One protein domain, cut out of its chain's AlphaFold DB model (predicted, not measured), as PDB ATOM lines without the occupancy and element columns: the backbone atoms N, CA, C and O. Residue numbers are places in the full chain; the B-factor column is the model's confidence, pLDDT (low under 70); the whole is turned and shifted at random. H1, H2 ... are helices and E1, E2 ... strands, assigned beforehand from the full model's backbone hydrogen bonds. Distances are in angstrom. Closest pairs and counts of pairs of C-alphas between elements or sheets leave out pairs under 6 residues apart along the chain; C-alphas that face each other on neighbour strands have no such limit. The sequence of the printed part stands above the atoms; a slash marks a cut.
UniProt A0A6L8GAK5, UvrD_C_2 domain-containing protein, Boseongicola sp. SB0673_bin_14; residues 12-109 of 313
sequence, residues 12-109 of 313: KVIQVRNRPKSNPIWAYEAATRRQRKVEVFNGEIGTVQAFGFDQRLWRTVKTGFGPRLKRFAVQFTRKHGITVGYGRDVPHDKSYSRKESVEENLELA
ATOM      1  N   LYS A  12      77.444 -31.134 168.795       95.31
ATOM      2  CA  LYS A  12      78.392 -30.057 169.063       95.31
ATOM      3  C   LYS A  12      79.034 -30.345 170.405       95.31
ATOM      4  O   LYS A  12      78.328 -30.573 171.384       95.31
ATOM      5  N   VAL A  13      80.358 -30.334 170.440       96.00
ATOM      6  CA  VAL A  13      81.134 -30.643 171.641       96.00
ATOM      7  C   VAL A  13      82.166 -29.564 171.902       96.00
ATOM      8  O   VAL A  13      82.618 -28.891 170.975       96.00
ATOM      9  N   ILE A  14      82.545 -29.417 173.165       95.31
ATOM     10  CA  ILE A  14      83.593 -28.509 173.618       95.31
ATOM     11  C   ILE A  14      84.660 -29.311 174.347       95.31
ATOM     12  O   ILE A  14      84.350 -30.195 175.147       95.31
ATOM     13  N   GLN A  15      85.923 -29.015 174.063       95.19
ATOM     14  CA  GLN A  15      87.038 -29.578 174.807       95.19
ATOM     15  C   GLN A  15      87.093 -28.932 176.197       95.19
ATOM     16  O   GLN A  15      87.133 -27.711 176.297       95.19
ATOM     17  N   VAL A  16      87.157 -29.738 177.258       93.81
ATOM     18  CA  VAL A  16      87.231 -29.259 178.654       93.81
ATOM     19  C   VAL A  16      88.598 -29.460 179.306       93.81
ATOM     20  O   VAL A  16      88.878 -28.910 180.370       93.81
ATOM     21  N   ARG A  17      89.494 -30.206 178.648       92.88
ATOM     22  CA  ARG A  17      90.850 -30.494 179.130       92.88
ATOM     23  C   ARG A  17      91.908 -30.065 178.123       92.88
ATOM     24  O   ARG A  17      91.824 -30.398 176.945       92.88
ATOM     25  N   ASN A  18      92.956 -29.397 178.594       93.75
ATOM     26  CA  ASN A  18      94.086 -29.032 177.741       93.75
ATOM     27  C   ASN A  18      94.890 -30.268 177.302       93.75
ATOM     28  O   ASN A  18      95.284 -31.099 178.123       93.75
ATOM     29  N   ARG A  19      95.190 -30.334 176.003       93.81
ATOM     30  CA  ARG A  19      96.109 -31.273 175.348       93.81
ATOM     31  C   ARG A  19      97.267 -30.491 174.721       93.81
ATOM     32  O   ARG A  19      97.240 -30.249 173.518       93.81
ATOM     33  N   PRO A  20      98.238 -30.016 175.520       94.50
ATOM     34  CA  PRO A  20      99.379 -29.241 175.027       94.50
ATOM     35  C   PRO A  20     100.435 -30.141 174.365       94.50
ATOM     36  O   PRO A  20     100.339 -31.365 174.419       94.50
ATOM     37  N   LYS A  21     101.511 -29.554 173.827       93.00
ATOM     38  CA  LYS A  21     102.661 -30.281 173.249       93.00
ATOM     39  C   LYS A  21     103.242 -31.389 174.146       93.00
ATOM     40  O   LYS A  21     103.720 -32.392 173.621       93.00
ATOM     41  N   SER A  22     103.200 -31.233 175.474       92.44
ATOM     42  CA  SER A  22     103.654 -32.254 176.436       92.44
ATOM     43  C   SER A  22     102.688 -33.436 176.591       92.44
ATOM     44  O   SER A  22     103.114 -34.522 176.971       92.44
ATOM     45  N   ASN A  23     101.403 -33.258 176.268       90.94
ATOM     46  CA  ASN A  23     100.378 -34.303 176.281       90.94
ATOM     47  C   ASN A  23      99.422 -34.141 175.079       90.94
ATOM     48  O   ASN A  23      98.254 -33.771 175.253       90.94
ATOM     49  N   PRO A  24      99.914 -34.374 173.851       92.19
ATOM     50  CA  PRO A  24      99.133 -34.154 172.646       92.19
ATOM     51  C   PRO A  24      98.170 -35.319 172.398       92.19
ATOM     52  O   PRO A  24      98.361 -36.438 172.887       92.19
ATOM     53  N   ILE A  25      97.164 -35.066 171.566       91.56
ATOM     54  CA  ILE A  25      96.178 -36.064 171.150       91.56
ATOM     55  C   ILE A  25      96.382 -36.454 169.686       91.56
ATOM     56  O   ILE A  25      96.892 -35.671 168.883       91.56
ATOM     57  N   TRP A  26      96.021 -37.687 169.333       90.06
ATOM     58  CA  TRP A  26      96.123 -38.159 167.956       90.06
ATOM     59  C   TRP A  26      94.969 -37.661 167.101       90.06
ATOM     60  O   TRP A  26      93.801 -37.706 167.487       90.06
ATOM     61  N   ALA A  27      95.330 -37.217 165.906       91.25
ATOM     62  CA  ALA A  27      94.412 -36.734 164.905       91.25
ATOM     63  C   ALA A  27      94.758 -37.287 163.526       91.25
ATOM     64  O   ALA A  27      95.885 -37.708 163.259       91.25
ATOM     65  N   TYR A  28      93.774 -37.250 162.642       89.25
ATOM     66  CA  TYR A  28      93.898 -37.598 161.241       89.25
ATOM     67  C   TYR A  28      93.744 -36.346 160.383       89.25
ATOM     68  O   TYR A  28      92.760 -35.617 160.513       89.25
ATOM     69  N   GLU A  29      94.714 -36.104 159.506       90.31
ATOM     70  CA  GLU A  29      94.705 -34.995 158.559       90.31
ATOM     71  C   GLU A  29      94.265 -35.494 157.180       90.31
ATOM     72  O   GLU A  29      94.950 -36.292 156.536       90.31
ATOM     73  N   ALA A  30      93.110 -35.019 156.718       86.56
ATOM     74  CA  ALA A  30      92.488 -35.489 155.484       86.56
ATOM     75  C   ALA A  30      93.312 -35.139 154.234       86.56
ATOM     76  O   ALA A  30      93.380 -35.943 153.304       86.56
ATOM     77  N   ALA A  31      93.968 -33.972 154.228       87.06
ATOM     78  CA  ALA A  31      94.762 -33.495 153.095       87.06
ATOM     79  C   ALA A  31      95.986 -34.385 152.821       87.06
ATOM     80  O   ALA A  31      96.266 -34.733 151.678       87.06
ATOM     81  N   THR A  32      96.693 -34.794 153.876       87.75
ATOM     82  CA  THR A  32      97.905 -35.624 153.779       87.75
ATOM     83  C   THR A  32      97.615 -37.116 153.928       87.75
ATOM     84  O   THR A  32      98.497 -37.940 153.690       87.75
ATOM     85  N   ARG A  33      96.384 -37.475 154.323       85.25
ATOM     86  CA  ARG A  33      95.945 -38.833 154.676       85.25
ATOM     87  C   ARG A  33      96.821 -39.493 155.743       85.25
ATOM     88  O   ARG A  33      96.991 -40.712 155.742       85.25
ATOM     89  N   ARG A  34      97.384 -38.699 156.657       85.31
ATOM     90  CA  ARG A  34      98.310 -39.159 157.701       85.31
ATOM     91  C   ARG A  34      97.768 -38.892 159.097       85.31
ATOM     92  O   ARG A  34      97.018 -37.947 159.335       85.31
ATOM     93  N   GLN A  35      98.183 -39.745 160.028       87.06
ATOM     94  CA  GLN A  35      97.979 -39.517 161.452       87.06
ATOM     95  C   GLN A  35      99.075 -38.598 161.984       87.06
ATOM     96  O   GLN A  35     100.239 -38.727 161.604       87.06
ATOM     97  N   ARG A  36      98.710 -37.688 162.885       89.38
ATOM     98  CA  ARG A  36      99.653 -36.792 163.551       89.38
ATOM     99  C   ARG A  36      99.188 -36.457 164.962       89.38
ATOM    100  O   ARG A  36      97.999 -36.508 165.267       89.38
ATOM    101  N   LYS A  37     100.133 -36.074 165.812       91.12
ATOM    102  CA  LYS A  37      99.846 -35.528 167.140       91.12
ATOM    103  C   LYS A  37      99.511 -34.045 167.012       91.12
ATOM    104  O   LYS A  37     100.223 -33.317 166.321       91.12
ATOM    105  N   VAL A  38      98.438 -33.607 167.658       93.62
ATOM    106  CA  VAL A  38      98.001 -32.208 167.665       93.62
ATOM    107  C   VAL A  38      97.697 -31.736 169.073       93.62
ATOM    108  O   VAL A  38      97.394 -32.527 169.967       93.62
ATOM    109  N   GLU A  39      97.763 -30.423 169.240       95.50
ATOM    110  CA  GLU A  39      97.322 -29.750 170.452       95.50
ATOM    111  C   GLU A  39      95.841 -29.397 170.340       95.50
ATOM    112  O   GLU A  39      95.402 -28.988 169.263       95.50
ATOM    113  N   VAL A  40      95.090 -29.540 171.430       94.38
ATOM    114  CA  VAL A  40      93.682 -29.122 171.545       94.38
ATOM    115  C   VAL A  40      93.492 -28.495 172.918       94.38
ATOM    116  O   VAL A  40      93.852 -29.096 173.929       94.38
ATOM    117  N   PHE A  41      92.940 -27.291 172.971       92.38
ATOM    118  CA  PHE A  41      92.825 -26.537 174.216       92.38
ATOM    119  C   PHE A  41      91.394 -26.508 174.750       92.38
ATOM    120  O   PHE A  41      90.427 -26.632 173.998       92.38
ATOM    121  N   ASN A  42      91.273 -26.339 176.065       92.31
ATOM    122  CA  ASN A  42      90.004 -26.102 176.738       92.31
ATOM    123  C   ASN A  42      89.289 -24.903 176.087       92.31
ATOM    124  O   ASN A  42      89.919 -23.888 175.785       92.31
ATOM    125  N   GLY A  43      87.993 -25.048 175.830       91.06
ATOM    126  CA  GLY A  43      87.167 -24.061 175.142       91.06
ATOM    127  C   GLY A  43      87.076 -24.251 173.624       91.06
ATOM    128  O   GLY A  43      86.256 -23.601 172.980       91.06
ATOM    129  N   GLU A  44      87.877 -25.132 173.009       92.81
ATOM    130  CA  GLU A  44      87.739 -25.414 171.576       92.81
ATOM    131  C   GLU A  44      86.438 -26.168 171.272       92.81
ATOM    132  O   GLU A  44      86.203 -27.256 171.793       92.81
ATOM    133  N   ILE A  45      85.617 -25.603 170.381       94.06
ATOM    134  CA  ILE A  45      84.355 -26.201 169.931       94.06
ATOM    135  C   ILE A  45      84.577 -26.979 168.633       94.06
ATOM    136  O   ILE A  45      85.260 -26.517 167.706       94.06
ATOM    137  N   GLY A  46      83.964 -28.156 168.553       94.88
ATOM    138  CA  GLY A  46      83.992 -29.015 167.382       94.88
ATOM    139  C   GLY A  46      82.656 -29.688 167.099       94.88
ATOM    140  O   GLY A  46      81.714 -29.642 167.890       94.88
ATOM    141  N   THR A  47      82.579 -30.312 165.928       95.75
ATOM    142  CA  THR A  47      81.444 -31.158 165.542       95.75
ATOM    143  C   THR A  47      81.878 -32.612 165.503       95.75
ATOM    144  O   THR A  47      82.915 -32.935 164.918       95.75
ATOM    145  N   VAL A  48      81.065 -33.480 166.098       93.81
ATOM    146  CA  VAL A  48      81.271 -34.923 166.074       93.81
ATOM    147  C   VAL A  48      80.925 -35.469 164.695       93.81
ATOM    148  O   VAL A  48      79.867 -35.196 164.127       93.81
ATOM    149  N   GLN A  49      81.827 -36.268 164.152       90.00
ATOM    150  CA  GLN A  49      81.734 -36.901 162.851       90.00
ATOM    151  C   GLN A  49      82.032 -38.392 162.977       90.00
ATOM    152  O   GLN A  49      82.649 -38.868 163.936       90.00
ATOM    153  N   ALA A  50      81.587 -39.146 161.974       83.38
ATOM    154  CA  ALA A  50      81.949 -40.547 161.871       83.38
ATOM    155  C   ALA A  50      83.473 -40.671 161.735       83.38
ATOM    156  O   ALA A  50      84.111 -39.922 160.994       83.38
ATOM    157  N   PHE A  51      84.054 -41.627 162.453       75.88
ATOM    158  CA  PHE A  51      85.481 -41.897 162.363       75.88
ATOM    159  C   PHE A  51      85.798 -42.504 160.984       75.88
ATOM    160  O   PHE A  51      85.188 -43.502 160.588       75.88
ATOM    161  N   GLY A  52      86.715 -41.886 160.229       63.91
ATOM    162  CA  GLY A  52      87.111 -42.353 158.896       63.91
ATOM    163  C   GLY A  52      87.554 -43.822 158.918       63.91
ATOM    164  O   GLY A  52      88.221 -44.234 159.861       63.91
ATOM    165  N   PHE A  53      87.175 -44.577 157.875       51.16
ATOM    166  CA  PHE A  53      87.332 -46.033 157.642       51.16
ATOM    167  C   PHE A  53      86.162 -46.963 158.007       51.16
ATOM    168  O   PHE A  53      86.182 -48.119 157.588       51.16
ATOM    169  N   ASP A  54      85.097 -46.505 158.666       52.28
ATOM    170  CA  ASP A  54      84.003 -47.412 159.045       52.28
ATOM    171  C   ASP A  54      82.877 -47.495 157.986       52.28
ATOM    172  O   ASP A  54      81.728 -47.117 158.211       52.28
ATOM    173  N   GLN A  55      83.192 -48.012 156.785       49.44
ATOM    174  CA  GLN A  55      82.167 -48.358 155.776       49.44
ATOM    175  C   GLN A  55      81.155 -49.392 156.311       49.44
ATOM    176  O   GLN A  55      80.019 -49.461 155.836       49.44
ATOM    177  N   ARG A  56      81.553 -50.191 157.314       50.47
ATOM    178  CA  ARG A  56      80.674 -51.133 158.018       50.47
ATOM    179  C   ARG A  56      79.640 -50.409 158.874       50.47
ATOM    180  O   ARG A  56      78.477 -50.790 158.810       50.47
ATOM    181  N   LEU A  57      80.014 -49.347 159.592       53.62
ATOM    182  CA  LEU A  57      79.090 -48.581 160.439       53.62
ATOM    183  C   LEU A  57      77.870 -48.071 159.651       53.62
ATOM    184  O   LEU A  57      76.737 -48.269 160.078       53.62
ATOM    185  N   TRP A  58      78.081 -47.508 158.456       51.94
ATOM    186  CA  TRP A  58      76.988 -47.036 157.592       51.94
ATOM    187  C   TRP A  58      76.102 -48.166 157.045       51.94
ATOM    188  O   TRP A  58      74.916 -47.943 156.802       51.94
ATOM    189  N   ARG A  59      76.636 -49.388 156.880       50.56
ATOM    190  CA  ARG A  59      75.838 -50.569 156.500       50.56
ATOM    191  C   ARG A  59      74.962 -51.066 157.651       50.56
ATOM    192  O   ARG A  59      73.825 -51.445 157.403       50.56
ATOM    193  N   THR A  60      75.448 -51.016 158.890       50.19
ATOM    194  CA  THR A  60      74.714 -51.519 160.067       50.19
ATOM    195  C   THR A  60      73.784 -50.478 160.700       50.19
ATOM    196  O   THR A  60      72.825 -50.835 161.371       50.19
ATOM    197  N   VAL A  61      74.000 -49.178 160.470       50.12
ATOM    198  CA  VAL A  61      73.038 -48.130 160.866       50.12
ATOM    199  C   VAL A  61      71.734 -48.235 160.058       50.12
ATOM    200  O   VAL A  61      70.668 -47.931 160.587       50.12
ATOM    201  N   LYS A  62      71.785 -48.750 158.818       48.97
ATOM    202  CA  LYS A  62      70.595 -48.983 157.978       48.97
ATOM    203  C   LYS A  62      69.681 -50.115 158.464       48.97
ATOM    204  O   LYS A  62      68.533 -50.160 158.043       48.97
ATOM    205  N   THR A  63      70.149 -51.015 159.332       53.19
ATOM    206  CA  THR A  63      69.387 -52.202 159.768       53.19
ATOM    207  C   THR A  63      68.669 -52.025 161.110       53.19
ATOM    208  O   THR A  63      68.122 -52.988 161.638       53.19
ATOM    209  N   GLY A  64      68.684 -50.827 161.710       47.84
ATOM    210  CA  GLY A  64      68.031 -50.541 163.001       47.84
ATOM    211  C   GLY A  64      68.750 -51.117 164.235       47.84
ATOM    212  O   GLY A  64      68.705 -50.515 165.303       47.84
ATOM    213  N   PHE A  65      69.509 -52.204 164.072       46.69
ATOM    214  CA  PHE A  65      70.342 -52.863 165.090       46.69
ATOM    215  C   PHE A  65      71.833 -52.506 164.943       46.69
ATOM    216  O   PHE A  65      72.715 -53.367 164.919       46.69
ATOM    217  N   GLY A  66      72.133 -51.213 164.795       53.12
ATOM    218  CA  GLY A  66      73.508 -50.730 164.648       53.12
ATOM    219  C   GLY A  66      74.344 -50.943 165.922       53.12
ATOM    220  O   GLY A  66      73.833 -50.728 167.024       53.12
ATOM    221  N   PRO A  67      75.631 -51.332 165.816       54.84
ATOM    222  CA  PRO A  67      76.498 -51.525 166.972       54.84
ATOM    223  C   PRO A  67      76.658 -50.216 167.752       54.84
ATOM    224  O   PRO A  67      76.666 -49.126 167.172       54.84
ATOM    225  N   ARG A  68      76.821 -50.323 169.079       65.62
ATOM    226  CA  ARG A  68      77.212 -49.183 169.920       65.62
ATOM    227  C   ARG A  68      78.468 -48.546 169.329       65.62
ATOM    228  O   ARG A  68      79.455 -49.241 169.073       65.62
ATOM    229  N   LEU A  69      78.407 -47.236 169.112       74.62
ATOM    230  CA  LEU A  69      79.545 -46.458 168.654       74.62
ATOM    231  C   LEU A  69      80.665 -46.673 169.684       74.62
ATOM    232  O   LEU A  69      80.426 -46.585 170.884       74.62
ATOM    233  N   LYS A  70      81.857 -47.079 169.239       82.50
ATOM    234  CA  LYS A  70      83.010 -47.288 170.138       82.50
ATOM    235  C   LYS A  70      83.899 -46.052 170.224       82.50
ATOM    236  O   LYS A  70      84.582 -45.861 171.225       82.50
ATOM    237  N   ARG A  71      83.904 -45.270 169.146       86.38
ATOM    238  CA  ARG A  71      84.753 -44.106 168.903       86.38
ATOM    239  C   ARG A  71      84.114 -43.191 167.876       86.38
ATOM    240  O   ARG A  71      83.333 -43.646 167.041       86.38
ATOM    241  N   PHE A  72      84.513 -41.933 167.908       89.81
ATOM    242  CA  PHE A  72      84.139 -40.928 166.923       89.81
ATOM    243  C   PHE A  72      85.296 -39.967 166.672       89.81
ATOM    244  O   PHE A  72      86.303 -39.970 167.382       89.81
ATOM    245  N   ALA A  73      85.151 -39.171 165.621       91.69
ATOM    246  CA  ALA A  73      86.075 -38.112 165.262       91.69
ATOM    247  C   ALA A  73      85.448 -36.758 165.601       91.69
ATOM    248  O   ALA A  73      84.254 -36.571 165.402       91.69
ATOM    249  N   VAL A  74      86.234 -35.798 166.075       94.75
ATOM    250  CA  VAL A  74      85.793 -34.412 166.267       94.75
ATOM    251  C   VAL A  74      86.585 -33.515 165.339       94.75
ATOM    252  O   VAL A  74      87.816 -33.488 165.375       94.75
ATOM    253  N   GLN A  75      85.868 -32.764 164.510       95.19
ATOM    254  CA  GLN A  75      86.430 -31.695 163.699       95.19
ATOM    255  C   GLN A  75      86.314 -30.389 164.491       95.19
ATOM    256  O   GLN A  75      85.228 -29.812 164.581       95.19
ATOM    257  N   PHE A  76      87.421 -29.934 165.081       94.88
ATOM    258  CA  PHE A  76      87.468 -28.651 165.788       94.88
ATOM    259  C   PHE A  76      87.484 -27.484 164.800       94.88
ATOM    260  O   PHE A  76      88.117 -27.558 163.742       94.88
ATOM    261  N   THR A  77      86.803 -26.398 165.166       90.56
ATOM    262  CA  THR A  77      86.588 -25.230 164.293       90.56
ATOM    263  C   THR A  77      87.905 -24.577 163.874       90.56
ATOM    264  O   THR A  77      88.066 -24.201 162.722       90.56
ATOM    265  N   ARG A  78      88.897 -24.522 164.772       88.06
ATOM    266  CA  ARG A  78      90.218 -23.919 164.510       88.06
ATOM    267  C   ARG A  78      91.208 -24.845 163.786       88.06
ATOM    268  O   ARG A  78      92.372 -24.491 163.639       88.06
ATOM    269  N   LYS A  79      90.792 -26.051 163.376       90.44
ATOM    270  CA  LYS A  79      91.686 -27.089 162.822       90.44
ATOM    271  C   LYS A  79      91.098 -27.764 161.583       90.44
ATOM    272  O   LYS A  79      91.009 -28.987 161.534       90.44
ATOM    273  N   HIS A  80      90.667 -26.979 160.598       87.88
ATOM    274  CA  HIS A  80      90.028 -27.489 159.378       87.88
ATOM    275  C   HIS A  80      90.813 -28.632 158.715       87.88
ATOM    276  O   HIS A  80      92.032 -28.568 158.572       87.88
ATOM    277  N   GLY A  81      90.101 -29.690 158.319       88.94
ATOM    278  CA  GLY A  81      90.690 -30.868 157.678       88.94
ATOM    279  C   GLY A  81      91.432 -31.813 158.629       88.94
ATOM    280  O   GLY A  81      91.959 -32.830 158.178       88.94
ATOM    281  N   ILE A  82      91.466 -31.503 159.929       91.94
ATOM    282  CA  ILE A  82      92.058 -32.334 160.975       91.94
ATOM    283  C   ILE A  82      90.958 -32.803 161.923       91.94
ATOM    284  O   ILE A  82      90.260 -31.999 162.540       91.94
ATOM    285  N   THR A  83      90.862 -34.117 162.092       93.56
ATOM    286  CA  THR A  83      89.878 -34.757 162.966       93.56
ATOM    287  C   THR A  83      90.555 -35.481 164.117       93.56
ATOM    288  O   THR A  83      91.502 -36.234 163.913       93.56
ATOM    289  N   VAL A  84      90.083 -35.256 165.339       93.81
ATOM    290  CA  VAL A  84      90.653 -35.832 166.564       93.81
ATOM    291  C   VAL A  84      89.804 -37.013 167.018       93.81
ATOM    292  O   VAL A  84      88.583 -36.905 167.065       93.81
ATOM    293  N   GLY A  85      90.432 -38.145 167.330       91.56
ATOM    294  CA  GLY A  85      89.716 -39.353 167.738       91.56
ATOM    295  C   GLY A  85      89.463 -39.436 169.239       91.56
ATOM    296  O   GLY A  85      90.381 -39.230 170.028       91.56
ATOM    297  N   TYR A  86      88.243 -39.819 169.617       92.31
ATOM    298  CA  TYR A  86      87.848 -40.072 171.004       92.31
ATOM    299  C   TYR A  86      87.110 -41.406 171.135       92.31
ATOM    300  O   TYR A  86      86.532 -41.904 170.167       92.31
ATOM    301  N   GLY A  87      87.118 -41.980 172.339       90.06
ATOM    302  CA  GLY A  87      86.527 -43.276 172.661       90.06
ATOM    303  C   GLY A  87      87.566 -44.392 172.770       90.06
ATOM    304  O   GLY A  87      88.708 -44.179 173.179       90.06
ATOM    305  N   ARG A  88      87.154 -45.619 172.443       86.12
ATOM    306  CA  ARG A  88      88.007 -46.816 172.474       86.12
ATOM    307  C   ARG A  88      88.611 -47.115 171.112       86.12
ATOM    308  O   ARG A  88      88.041 -46.779 170.080       86.12
ATOM    309  N   ASP A  89      89.737 -47.814 171.129       81.50
ATOM    310  CA  ASP A  89      90.443 -48.266 169.935       81.50
ATOM    311  C   ASP A  89      90.847 -47.104 169.007       81.50
ATOM    312  O   ASP A  89      90.918 -47.261 167.791       81.50
ATOM    313  N   VAL A  90      91.083 -45.899 169.532       83.06
ATOM    314  CA  VAL A  90      91.489 -44.755 168.704       83.06
ATOM    315  C   VAL A  90      92.852 -45.077 168.065       83.06
ATOM    316  O   VAL A  90      93.749 -45.549 168.772       83.06
ATOM    317  N   PRO A  91      93.026 -44.874 166.744       71.81
ATOM    318  CA  PRO A  91      94.280 -45.192 166.074       71.81
ATOM    319  C   PRO A  91      95.438 -44.391 166.667       71.81
ATOM    320  O   PRO A  91      95.332 -43.184 166.889       71.81
ATOM    321  N   HIS A  92      96.550 -45.078 166.894       76.88
ATOM    322  CA  HIS A  92      97.775 -44.511 167.424       76.88
ATOM    323  C   HIS A  92      98.971 -45.159 166.729       76.88
ATOM    324  O   HIS A  92      99.305 -46.313 167.014       76.88
ATOM    325  N   ASP A  93      99.667 -44.392 165.892       74.50
ATOM    326  CA  ASP A  93     100.858 -44.847 165.172       74.50
ATOM    327  C   ASP A  93     100.561 -46.116 164.336       74.50
ATOM    328  O   ASP A  93      99.878 -46.024 163.316       74.50
ATOM    329  N   LYS A  94     100.987 -47.308 164.788       68.56
ATOM    330  CA  LYS A  94     100.718 -48.609 164.136       68.56
ATOM    331  C   LYS A  94      99.681 -49.491 164.854       68.56
ATOM    332  O   LYS A  94      99.452 -50.618 164.421       68.56
ATOM    333  N   SER A  95      99.072 -49.023 165.947       66.06
ATOM    334  CA  SER A  95      98.148 -49.802 166.790       66.06
ATOM    335  C   SER A  95      96.777 -49.127 166.945       66.06
ATOM    336  O   SER A  95      96.640 -47.916 166.794       66.06
ATOM    337  N   TYR A  96      95.754 -49.917 167.285       63.97
ATOM    338  CA  TYR A  96      94.376 -49.476 167.548       63.97
ATOM    339  C   TYR A  96      93.932 -49.804 168.983       63.97
ATOM    340  O   TYR A  96      92.819 -50.265 169.192       63.97
ATOM    341  N   SER A  97      94.797 -49.614 169.981       65.81
ATOM    342  CA  SER A  97      94.496 -49.975 171.379       65.81
ATOM    343  C   SER A  97      94.358 -48.785 172.331       65.81
ATOM    344  O   SER A  97      94.144 -48.975 173.529       65.81
ATOM    345  N   ARG A  98      94.484 -47.546 171.842       78.00
ATOM    346  CA  ARG A  98      94.463 -46.370 172.714       78.00
ATOM    347  C   ARG A  98      93.030 -45.960 173.044       78.00
ATOM    348  O   ARG A  98      92.186 -45.828 172.159       78.00
ATOM    349  N   LYS A  99      92.764 -45.736 174.330       87.38
ATOM    350  CA  LYS A  99      91.517 -45.144 174.815       87.38
ATOM    351  C   LYS A  99      91.751 -43.659 175.067       87.38
ATOM    352  O   LYS A  99      92.621 -43.306 175.855       87.38
ATOM    353  N   GLU A 100      90.961 -42.812 174.423       90.94
ATOM    354  CA  GLU A 100      90.879 -41.386 174.735       90.94
ATOM    355  C   GLU A 100      89.506 -41.136 175.360       90.94
ATOM    356  O   GLU A 100      88.488 -41.187 174.671       90.94
ATOM    357  N   SER A 101      89.474 -40.959 176.684       91.00
ATOM    358  CA  SER A 101      88.227 -40.825 177.447       91.00
ATOM    359  C   SER A 101      87.405 -39.636 176.947       91.00
ATOM    360  O   SER A 101      87.925 -38.519 176.883       91.00
ATOM    361  N   VAL A 102      86.142 -39.875 176.583       91.81
ATOM    362  CA  VAL A 102      85.226 -38.809 176.159       91.81
ATOM    363  C   VAL A 102      84.873 -37.945 177.363       91.81
ATOM    364  O   VAL A 102      85.087 -36.742 177.302       91.81
ATOM    365  N   GLU A 103      84.467 -38.557 178.476       91.44
ATOM    366  CA  GLU A 103      84.063 -37.868 179.713       91.44
ATOM    367  C   GLU A 103      85.154 -36.945 180.282       91.44
ATOM    368  O   GLU A 103      84.862 -35.877 180.809       91.44
ATOM    369  N   GLU A 104      86.434 -37.315 180.149       92.44
ATOM    370  CA  GLU A 104      87.544 -36.483 180.642       92.44
ATOM    371  C   GLU A 104      87.941 -35.346 179.692       92.44
ATOM    372  O   GLU A 104      88.737 -34.480 180.066       92.44
ATOM    373  N   ASN A 105      87.502 -35.389 178.432       94.81
ATOM    374  CA  ASN A 105      87.964 -34.455 177.406       94.81
ATOM    375  C   ASN A 105      86.856 -33.578 176.841       94.81
ATOM    376  O   ASN A 105      87.164 -32.454 176.450       94.81
ATOM    377  N   LEU A 106      85.622 -34.067 176.773       95.81
ATOM    378  CA  LEU A 106      84.539 -33.464 176.012       95.81
ATOM    379  C   LEU A 106      83.265 -33.337 176.841       95.81
ATOM    380  O   LEU A 106      82.892 -34.233 177.590       95.81
ATOM    381  N   GLU A 107      82.550 -32.250 176.592       95.31
ATOM    382  CA  GLU A 107      81.161 -32.056 176.999       95.31
ATOM    383  C   GLU A 107      80.324 -31.626 175.784       95.31
ATOM    384  O   GLU A 107      80.862 -31.119 174.795       95.31
ATOM    385  N   LEU A 108      78.999 -31.796 175.854       95.50
ATOM    386  CA  LEU A 108      78.083 -31.231 174.860       95.50
ATOM    387  C   LEU A 108      78.114 -29.697 174.905       95.50
ATOM    388  O   LEU A 108      78.151 -29.091 175.971       95.50
ATOM    389  N   ALA A 109      78.057 -29.070 173.731       94.69
ATOM    390  CA  ALA A 109      78.244 -27.630 173.547       94.69
ATOM    391  C   ALA A 109      77.045 -26.941 172.879       94.69
ATOM    392  O   ALA A 109      77.206 -25.931 172.199       94.69
TER     393      ALA A 109
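This is residues 12 to 109 of the 313 residues of the protein "UvrD_C_2 domain-containing protein" of Boseongicola sp. SB0673_bin_14 (UniProt A0A6L8GAK5). One strongly twisted, forked sheet makes the body: E5 and E6 run through its middle, E4, E1 and E8 continue it on one side, and beyond E6 it splits into the hairpin E2 and E3 and the strand E7. The short helix H1 is off the sheet, in a loop between E4 and E5 whose residues 59 to 65 stick out as an arm. The printed part has 98 residues with eight named strands and one named helix, in the order E1 E2 E3 E4 H1 E5 E6 E7 E8; the neighbour strands are antiparallel and the class is mostly strand. It is compact, with a radius of gyration of the C-alphas of 13.3 A and spans of 41 by 30 by 24 A.

E1, residues 12 to 15, has E4, residues 45 to 49, on one side, with N 13 and O 46 within hydrogen-bond range at 3.0 A, and E8, residues 106 to 108, on the other side, with N 14 and O 107 at 2.9 A. E2, residues 25 to 29, forms a hairpin with E3, residues 34 to 38, where N 27 and O 36 are 2.8 A apart. E5, residues 71 to 76, is the antiparallel neighbour of E4, with N 49 and O 73 at 2.7 A. E6, residues 82 to 92, has E5 on one side, with N 74 and O 84 at 2.8 A. On the other side of E6 lie E2, with N 28 and O 83 at 2.8 A, and E7, residues 95 to 100, with N 87 and O 100 at 2.8 A. E5, E6 and E7 are a meander, each strand the antiparallel neighbour of the one before. E6 bends by 136 degrees at residue 88; its pairing is staggered, with E2 over residues 82 to 84 and with E7 over residues 87 to 92. H1, residues 55 to 61, is not on the sheet; 2 of its 3 O i to N i+4 pairs are within hydrogen-bond range.

E1 begins at C-alpha 12, (78.392, -30.057, 169.063), and measures 10.4 A. E2 measures 12.7 A, E3 12.2 A, E4 13.1 A and H1 10.5 A. E5 measures 16.0 A, from C-alpha 71 at (84.753, -44.106, 168.903). E6 measures 14.9 A, E7 13.7 A and E8 6.9 A, which ends at C-alpha 108, (78.083, -31.231, 174.860).

The C-alphas of Ser 22 and Thr 63 are the two farthest apart, at 43.0 A, while those of Lys 12 and Ala 109, first and last printed, are 5.1 A apart. The printed part has no cut, and no link is long. The mean pLDDT of the printed part is 82.6; residues 52 to 68 and 94 to 97 are under 70.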